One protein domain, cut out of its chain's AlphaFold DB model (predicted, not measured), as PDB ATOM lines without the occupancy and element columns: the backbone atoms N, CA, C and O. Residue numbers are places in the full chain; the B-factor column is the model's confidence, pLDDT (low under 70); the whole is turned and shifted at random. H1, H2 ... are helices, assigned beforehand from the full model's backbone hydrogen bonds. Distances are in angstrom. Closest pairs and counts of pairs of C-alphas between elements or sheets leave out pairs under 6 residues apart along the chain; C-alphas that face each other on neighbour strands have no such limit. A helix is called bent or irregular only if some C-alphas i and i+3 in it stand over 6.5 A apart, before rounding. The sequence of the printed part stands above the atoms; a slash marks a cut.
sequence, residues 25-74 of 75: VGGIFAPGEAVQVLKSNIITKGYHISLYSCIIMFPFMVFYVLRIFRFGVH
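What this domain is: This is residues 25 to 74 of the 75 residues of an uncharacterized protein of Crocinitomicaceae bacterium (UniProt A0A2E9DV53). You are looking at one long, bent helix, H3, with a small head at its beginning: the short helix H1 packs on the first arm, H3a, and the short helix H2 sits near the start of that arm. The far part, residues 54 to 74, of which 54 to 72 belong to H3, sticks out free and makes most of the length, while residues 37 to 42 stick out from the head as a loop. The 50 printed residues hold three named helices, in the order H1, H2, H3, and no named strand; the class is all helix. The whole is extended, with a radius of gyration of the C-alphas of 16.0 A and spans of 52 by 19 by 11 A.

How they stand to each other: Start at the first printed residue with H1, residues 25 to 29, and go over a tight link of 2 residues to H2, residues 32 to 36; these two are apart. A short link of 9 residues then leads to H3, residues 46 to 72, which was assigned as one helix by its hydrogen bonds but is bent: C-alphas 56 and 59 are 6.5 A apart. Its arms are H3a, residues 46 to 56, and H3b, residues 59 to 72, at a shallow tilt of 34 degrees, only just short of steep. H1 and H3a touch, and their closest C-alphas, those of Gly 27 and Gly 46, are 4.5 A apart. H2 and H3a are close but not clearly touching; their closest C-alphas, those of Val 35 and Gly 46, are 6.1 A apart. H3b is apart from both H1 and H2. Look along the backbones of H1, H2, H3a and H3b: in each, every O i to N i+4 pair is within hydrogen-bond range.

Where its parts are: Find C-alpha 25 at (100.227, 1.334, 73.824), where H1 begins; it measures 6.4 A from first to last C-alpha. H2, from Gly 32 to Gln 36, measures 6.3 A. Next look for C-alpha 46 at (92.008, 5.163, 70.687); from there H3a runs 16.0 A to C-alpha 56. Residues 57 and 58 belong to neither arm. H3b then runs 19.6 A from C-alpha 59 to C-alpha 72 at (125.321, -9.057, 58.024).

The domain as a whole: The two C-alphas farthest apart, those of Glu 33 and His 74, are 51.7 A apart. The printed part has no cut, and neither of its two links between helices is long. In the B-factor column you will find a mean pLDDT of 88.9 for the printed part; residues 71 to 74 are under 70, where the model's confidence is low.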
ATOM      1  N   VAL A  25     100.770   1.652  72.498       96.81
ATOM      2  CA  VAL A  25     100.227   1.334  73.824       96.81
ATOM      3  C   VAL A  25      99.306   2.458  74.294       96.81
ATOM      4  O   VAL A  25      98.182   2.194  74.717       96.81
ATOM      5  N   GLY A  26      99.734   3.712  74.142       95.38
ATOM      6  CA  GLY A  26      98.937   4.888  74.475       95.38
ATOM      7  C   GLY A  26      97.596   4.910  73.747       95.38
ATOM      8  O   GLY A  26      96.583   5.175  74.375       95.38
ATOM      9  N   GLY A  27      97.556   4.554  72.461       95.25
ATOM     10  CA  GLY A  27      96.312   4.445  71.699       95.25
ATOM     11  C   GLY A  27      95.368   3.354  72.217       95.25
ATOM     12  O   GLY A  27      94.160   3.576  72.267       95.25
ATOM     13  N   ILE A  28      95.891   2.208  72.673       95.75
ATOM     14  CA  ILE A  28      95.068   1.113  73.222       95.75
ATOM     15  C   ILE A  28      94.388   1.554  74.519       95.75
ATOM     16  O   ILE A  28      93.212   1.262  74.729       95.75
ATOM     17  N   PHE A  29      95.124   2.264  75.375       96.06
ATOM     18  CA  PHE A  29      94.655   2.683  76.696       96.06
ATOM     19  C   PHE A  29      94.086   4.109  76.732       96.06
ATOM     20  O   PHE A  29      93.681   4.575  77.797       96.06
ATOM     21  N   ALA A  30      94.040   4.815  75.599       93.31
ATOM     22  CA  ALA A  30      93.555   6.188  75.549       93.31
ATOM     23  C   ALA A  30      92.051   6.247  75.882       93.31
ATOM     24  O   ALA A  30      91.247   5.610  75.190       93.31
ATOM     25  N   PRO A  31      91.637   7.049  76.882       92.69
ATOM     26  CA  PRO A  31      90.225   7.270  77.153       92.69
ATOM     27  C   PRO A  31      89.583   8.038  75.994       92.69
ATOM     28  O   PRO A  31      90.213   8.894  75.370       92.69
ATOM     29  N   GLY A  32      88.307   7.756  75.715       91.12
ATOM     30  CA  GLY A  32      87.587   8.369  74.591       91.12
ATOM     31  C   GLY A  32      87.604   9.900  74.622       91.12
ATOM     32  O   GLY A  32      87.778  10.525  73.581       91.12
ATOM     33  N   GLU A  33      87.522  10.498  75.812       92.06
ATOM     34  CA  GLU A  33      87.608  11.950  76.017       92.06
ATOM     35  C   GLU A  33      88.929  12.532  75.500       92.06
ATOM     36  O   GLU A  33      88.924  13.522  74.771       92.06
ATOM     37  N   ALA A  34      90.062  11.882  75.789       90.88
ATOM     38  CA  ALA A  34      91.372  12.317  75.305       90.88
ATOM     39  C   ALA A  34      91.488  12.202  73.777       90.88
ATOM     40  O   ALA A  34      92.119  13.040  73.135       90.88
ATOM     41  N   VAL A  35      90.844  11.197  73.177       91.94
ATOM     42  CA  VAL A  35      90.817  11.024  71.716       91.94
ATOM     43  C   VAL A  35      89.979  12.116  71.047       91.94
ATOM     44  O   VAL A  35      90.367  12.633  70.002       91.94
ATOM     45  N   GLN A  36      88.867  12.531  71.658       91.56
ATOM     46  CA  GLN A  36      87.998  13.583  71.117       91.56
ATOM     47  C   GLN A  36      88.688  14.954  71.038       91.56
ATOM     48  O   GLN A  36      88.359  15.754  70.156       91.56
ATOM     49  N   VAL A  37      89.695  15.208  71.882       94.31
ATOM     50  CA  VAL A  37      90.516  16.432  71.823       94.31
ATOM     51  C   VAL A  37      91.243  16.573  70.480       94.31
ATOM     52  O   VAL A  37      91.469  17.694  70.026       94.31
ATOM     53  N   LEU A  38      91.545  15.462  69.794       89.56
ATOM     54  CA  LEU A  38      92.206  15.477  68.483       89.56
ATOM     55  C   LEU A  38      91.331  16.071  67.370       89.56
ATOM     56  O   LEU A  38      91.863  16.385  66.306       89.56
ATOM     57  N   LYS A  39      90.011  16.215  67.588       91.88
ATOM     58  CA  LYS A  39      89.042  16.787  66.629       91.88
ATOM     59  C   LYS A  39      89.217  16.244  65.202       91.88
ATOM     60  O   LYS A  39      89.156  16.984  64.222       91.88
ATOM     61  N   SER A  40      89.462  14.940  65.087       90.44
ATOM     62  CA  SER A  40      89.734  14.267  63.820       90.44
ATOM     63  C   SER A  40      88.538  13.434  63.378       90.44
ATOM     64  O   SER A  40      88.030  12.615  64.139       90.44
ATOM     65  N   ASN A  41      88.147  13.568  62.109       90.44
ATOM     66  CA  ASN A  41      87.134  12.699  61.494       90.44
ATOM     67  C   ASN A  41      87.648  11.270  61.257       90.44
ATOM     68  O   ASN A  41      86.870  10.359  60.995       90.44
ATOM     69  N   ILE A  42      88.966  11.080  61.332       90.38
ATOM     70  CA  ILE A  42      89.640   9.813  61.054       90.38
ATOM     71  C   ILE A  42      89.971   9.101  62.374       90.38
ATOM     72  O   ILE A  42      89.736   7.904  62.528       90.38
ATOM     73  N   ILE A  43      90.472   9.836  63.370       91.38
ATOM     74  CA  ILE A  43      90.837   9.294  64.683       91.38
ATOM     75  C   ILE A  43      89.670   9.514  65.650       91.38
ATOM     76  O   ILE A  43      89.644  10.473  66.412       91.38
ATOM     77  N   THR A  44      88.688   8.614  65.595       90.69
ATOM     78  CA  THR A  44      87.485   8.662  66.440       90.69
ATOM     79  C   THR A  44      87.593   7.794  67.694       90.69
ATOM     80  O   THR A  44      86.850   8.000  68.651       90.69
ATOM     81  N   LYS A  45      88.510   6.819  67.708       93.12
ATOM     82  CA  LYS A  45      88.740   5.892  68.824       93.12
ATOM     83  C   LYS A  45      90.234   5.690  69.058       93.12
ATOM     84  O   LYS A  45      91.028   5.802  68.125       93.12
ATOM     85  N   GLY A  46      90.606   5.341  70.290       92.00
ATOM     86  CA  GLY A  46      92.008   5.163  70.687       92.00
ATOM     87  C   GLY A  46      92.755   4.152  69.811       92.00
ATOM     88  O   GLY A  46      93.853   4.438  69.337       92.00
ATOM     89  N   TYR A  47      92.117   3.028  69.462       94.69
ATOM     90  CA  TYR A  47      92.748   2.015  68.612       94.69
ATOM     91  C   TYR A  47      93.106   2.518  67.203       94.69
ATOM     92  O   TYR A  47      93.957   1.910  66.560       94.69
ATOM     93  N   HIS A  48      92.509   3.612  66.705       95.50
ATOM     94  CA  HIS A  48      92.952   4.220  65.443       95.50
ATOM     95  C   HIS A  48      94.384   4.738  65.573       95.50
ATOM     96  O   HIS A  48      95.188   4.525  64.674       95.50
ATOM     97  N   ILE A  49      94.729   5.347  66.710       95.62
ATOM     98  CA  ILE A  49      96.089   5.815  67.004       95.62
ATOM     99  C   ILE A  49      97.056   4.626  66.986       95.62
ATOM    100  O   ILE A  49      98.096   4.683  66.329       95.62
ATOM    101  N   SER A  50      96.678   3.517  67.627       96.88
ATOM    102  CA  SER A  50      97.460   2.277  67.611       96.88
ATOM    103  C   SER A  50      97.614   1.716  66.199       96.88
ATOM    104  O   SER A  50      98.725   1.396  65.782       96.88
ATOM    105  N   LEU A  51      96.539   1.674  65.413       96.38
ATOM    106  CA  LEU A  51      96.583   1.221  64.027       96.38
ATOM    107  C   LEU A  51      97.540   2.077  63.182       96.38
ATOM    108  O   LEU A  51      98.398   1.531  62.489       96.38
ATOM    109  N   TYR A  52      97.449   3.405  63.282       95.38
ATOM    110  CA  TYR A  52      98.346   4.315  62.567       95.38
ATOM    111  C   TYR A  52      99.798   4.157  63.007       95.38
ATOM    112  O   TYR A  52     100.693   4.153  62.161       95.38
ATOM    113  N   SER A  53     100.042   3.954  64.302       96.06
ATOM    114  CA  SER A  53     101.388   3.678  64.797       96.06
ATOM    115  C   SER A  53     101.964   2.387  64.208       96.06
ATOM    116  O   SER A  53     103.121   2.386  63.799       96.06
ATOM    117  N   CYS A  54     101.164   1.325  64.047       95.44
ATOM    118  CA  CYS A  54     101.601   0.097  63.378       95.44
ATOM    119  C   CYS A  54     101.895   0.324  61.896       95.44
ATOM    120  O   CYS A  54     102.945  -0.102  61.421       95.44
ATOM    121  N   ILE A  55     100.996   1.000  61.176       95.56
ATOM    122  CA  ILE A  55     101.159   1.278  59.741       95.56
ATOM    123  C   ILE A  55     102.443   2.068  59.488       95.56
ATOM    124  O   ILE A  55     103.151   1.786  58.525       95.56
ATOM    125  N   ILE A  56     102.759   3.030  60.356       93.38
ATOM    126  CA  ILE A  56     103.970   3.835  60.219       93.38
ATOM    127  C   ILE A  56     105.194   3.054  60.690       93.38
ATOM    128  O   ILE A  56     106.187   3.039  59.981       93.38
ATOM    129  N   MET A  57     105.152   2.375  61.836       94.44
ATOM    130  CA  MET A  57     106.320   1.693  62.405       94.44
ATOM    131  C   MET A  57     106.750   0.461  61.594       94.44
ATOM    132  O   MET A  57     107.947   0.203  61.436       94.44
ATOM    133  N   PHE A  58     105.791  -0.315  61.084       92.00
ATOM    134  CA  PHE A  58     106.048  -1.629  60.497       92.00
ATOM    135  C   PHE A  58     106.962  -1.582  59.258       92.00
ATOM    136  O   PHE A  58     107.954  -2.317  59.248       92.00
ATOM    137  N   PRO A  59     106.751  -0.699  58.257       92.44
ATOM    138  CA  PRO A  59     107.663  -0.575  57.121       92.44
ATOM    139  C   PRO A  59     109.103  -0.277  57.548       92.44
ATOM    140  O   PRO A  59     110.037  -0.895  57.041       92.44
ATOM    141  N   PHE A  60     109.302   0.620  58.520       91.94
ATOM    142  CA  PHE A  60     110.642   0.980  58.990       91.94
ATOM    143  C   PHE A  60     111.318  -0.179  59.724       91.94
ATOM    144  O   PHE A  60     112.512  -0.398  59.520       91.94
ATOM    145  N   MET A  61     110.573  -0.960  60.518       91.12
ATOM    146  CA  MET A  61     111.103  -2.194  61.105       91.12
ATOM    147  C   MET A  61     111.538  -3.182  60.024       91.12
ATOM    148  O   MET A  61     112.661  -3.684  60.087       91.12
ATOM    149  N   VAL A  62     110.699  -3.422  59.013       92.25
ATOM    150  CA  VAL A  62     111.022  -4.336  57.907       92.25
ATOM    151  C   VAL A  62     112.283  -3.873  57.177       92.25
ATOM    152  O   VAL A  62     113.229  -4.648  57.049       92.25
ATOM    153  N   PHE A  63     112.364  -2.603  56.766       92.12
ATOM    154  CA  PHE A  63     113.547  -2.073  56.078       92.12
ATOM    155  C   PHE A  63     114.816  -2.149  56.929       92.12
ATOM    156  O   PHE A  63     115.889  -2.476  56.417       92.12
ATOM    157  N   TYR A  64     114.714  -1.868  58.226       90.25
ATOM    158  CA  TYR A  64     115.853  -1.928  59.130       90.25
ATOM    159  C   TYR A  64     116.359  -3.359  59.334       90.25
ATOM    160  O   TYR A  64     117.564  -3.609  59.273       90.25
ATOM    161  N   VAL A  65     115.443  -4.312  59.504       88.75
ATOM    162  CA  VAL A  65     115.762  -5.739  59.617       88.75
ATOM    163  C   VAL A  65     116.392  -6.249  58.319       88.75
ATOM    164  O   VAL A  65     117.466  -6.851  58.358       88.75
ATOM    165  N   LEU A  66     115.808  -5.926  57.162       90.69
ATOM    166  CA  LEU A  66     116.373  -6.265  55.851       90.69
ATOM    167  C   LEU A  66     117.771  -5.668  55.654       90.69
ATOM    168  O   LEU A  66     118.654  -6.341  55.121       90.69
ATOM    169  N   ARG A  67     118.008  -4.433  56.111       86.81
ATOM    170  CA  ARG A  67     119.339  -3.813  56.097       86.81
ATOM    171  C   ARG A  67     120.324  -4.621  56.943       86.81
ATOM    172  O   ARG A  67     121.418  -4.913  56.468       86.81
ATOM    173  N   ILE A  68     119.962  -4.995  58.168       84.69
ATOM    174  CA  ILE A  68     120.844  -5.790  59.036       84.69
ATOM    175  C   ILE A  68     121.163  -7.143  58.394       84.69
ATOM    176  O   ILE A  68     122.335  -7.501  58.329       84.69
ATOM    177  N   PHE A  69     120.169  -7.857  57.860       82.06
ATOM    178  CA  PHE A  69     120.398  -9.148  57.203       82.06
ATOM    179  C   PHE A  69     121.238  -9.017  55.927       82.06
ATOM    180  O   PHE A  69     122.207  -9.752  55.754       82.06
ATOM    181  N   ARG A  70     120.950  -8.037  55.062       74.94
ATOM    182  CA  ARG A  70     121.693  -7.833  53.806       74.94
ATOM    183  C   ARG A  70     123.160  -7.456  54.034       74.94
ATOM    184  O   ARG A  70     124.019  -7.883  53.271       74.94
ATOM    185  N   PHE A  71     123.461  -6.668  55.069       58.09
ATOM    186  CA  PHE A  71     124.836  -6.258  55.397       58.09
ATOM    187  C   PHE A  71     125.529  -7.159  56.434       58.09
ATOM    188  O   PHE A  71     126.735  -7.019  56.635       58.09
ATOM    189  N   GLY A  72     124.795  -8.063  57.086       53.59
ATOM    190  CA  GLY A  72     125.321  -9.057  58.024       53.59
ATOM    191  C   GLY A  72     125.802 -10.348  57.358       53.59
ATOM    192  O   GLY A  72     126.622 -11.040  57.940       53.59
ATOM    193  N   VAL A  73     125.344 -10.650  56.137       49.78
ATOM    194  CA  VAL A  73     125.745 -11.853  55.373       49.78
ATOM    195  C   VAL A  73     127.054 -11.652  54.583       49.78
ATOM    196  O   VAL A  73     127.682 -12.620  54.174       49.78
ATOM    197  N   HIS A  74     127.512 -10.407  54.402       45.09
ATOM    198  CA  HIS A  74     128.717 -10.071  53.621       45.09
ATOM    199  C   HIS A  74     129.919  -9.595  54.461       45.09
ATOM    200  O   HIS A  74     130.814  -8.938  53.926       45.09
TER     201      HIS A  74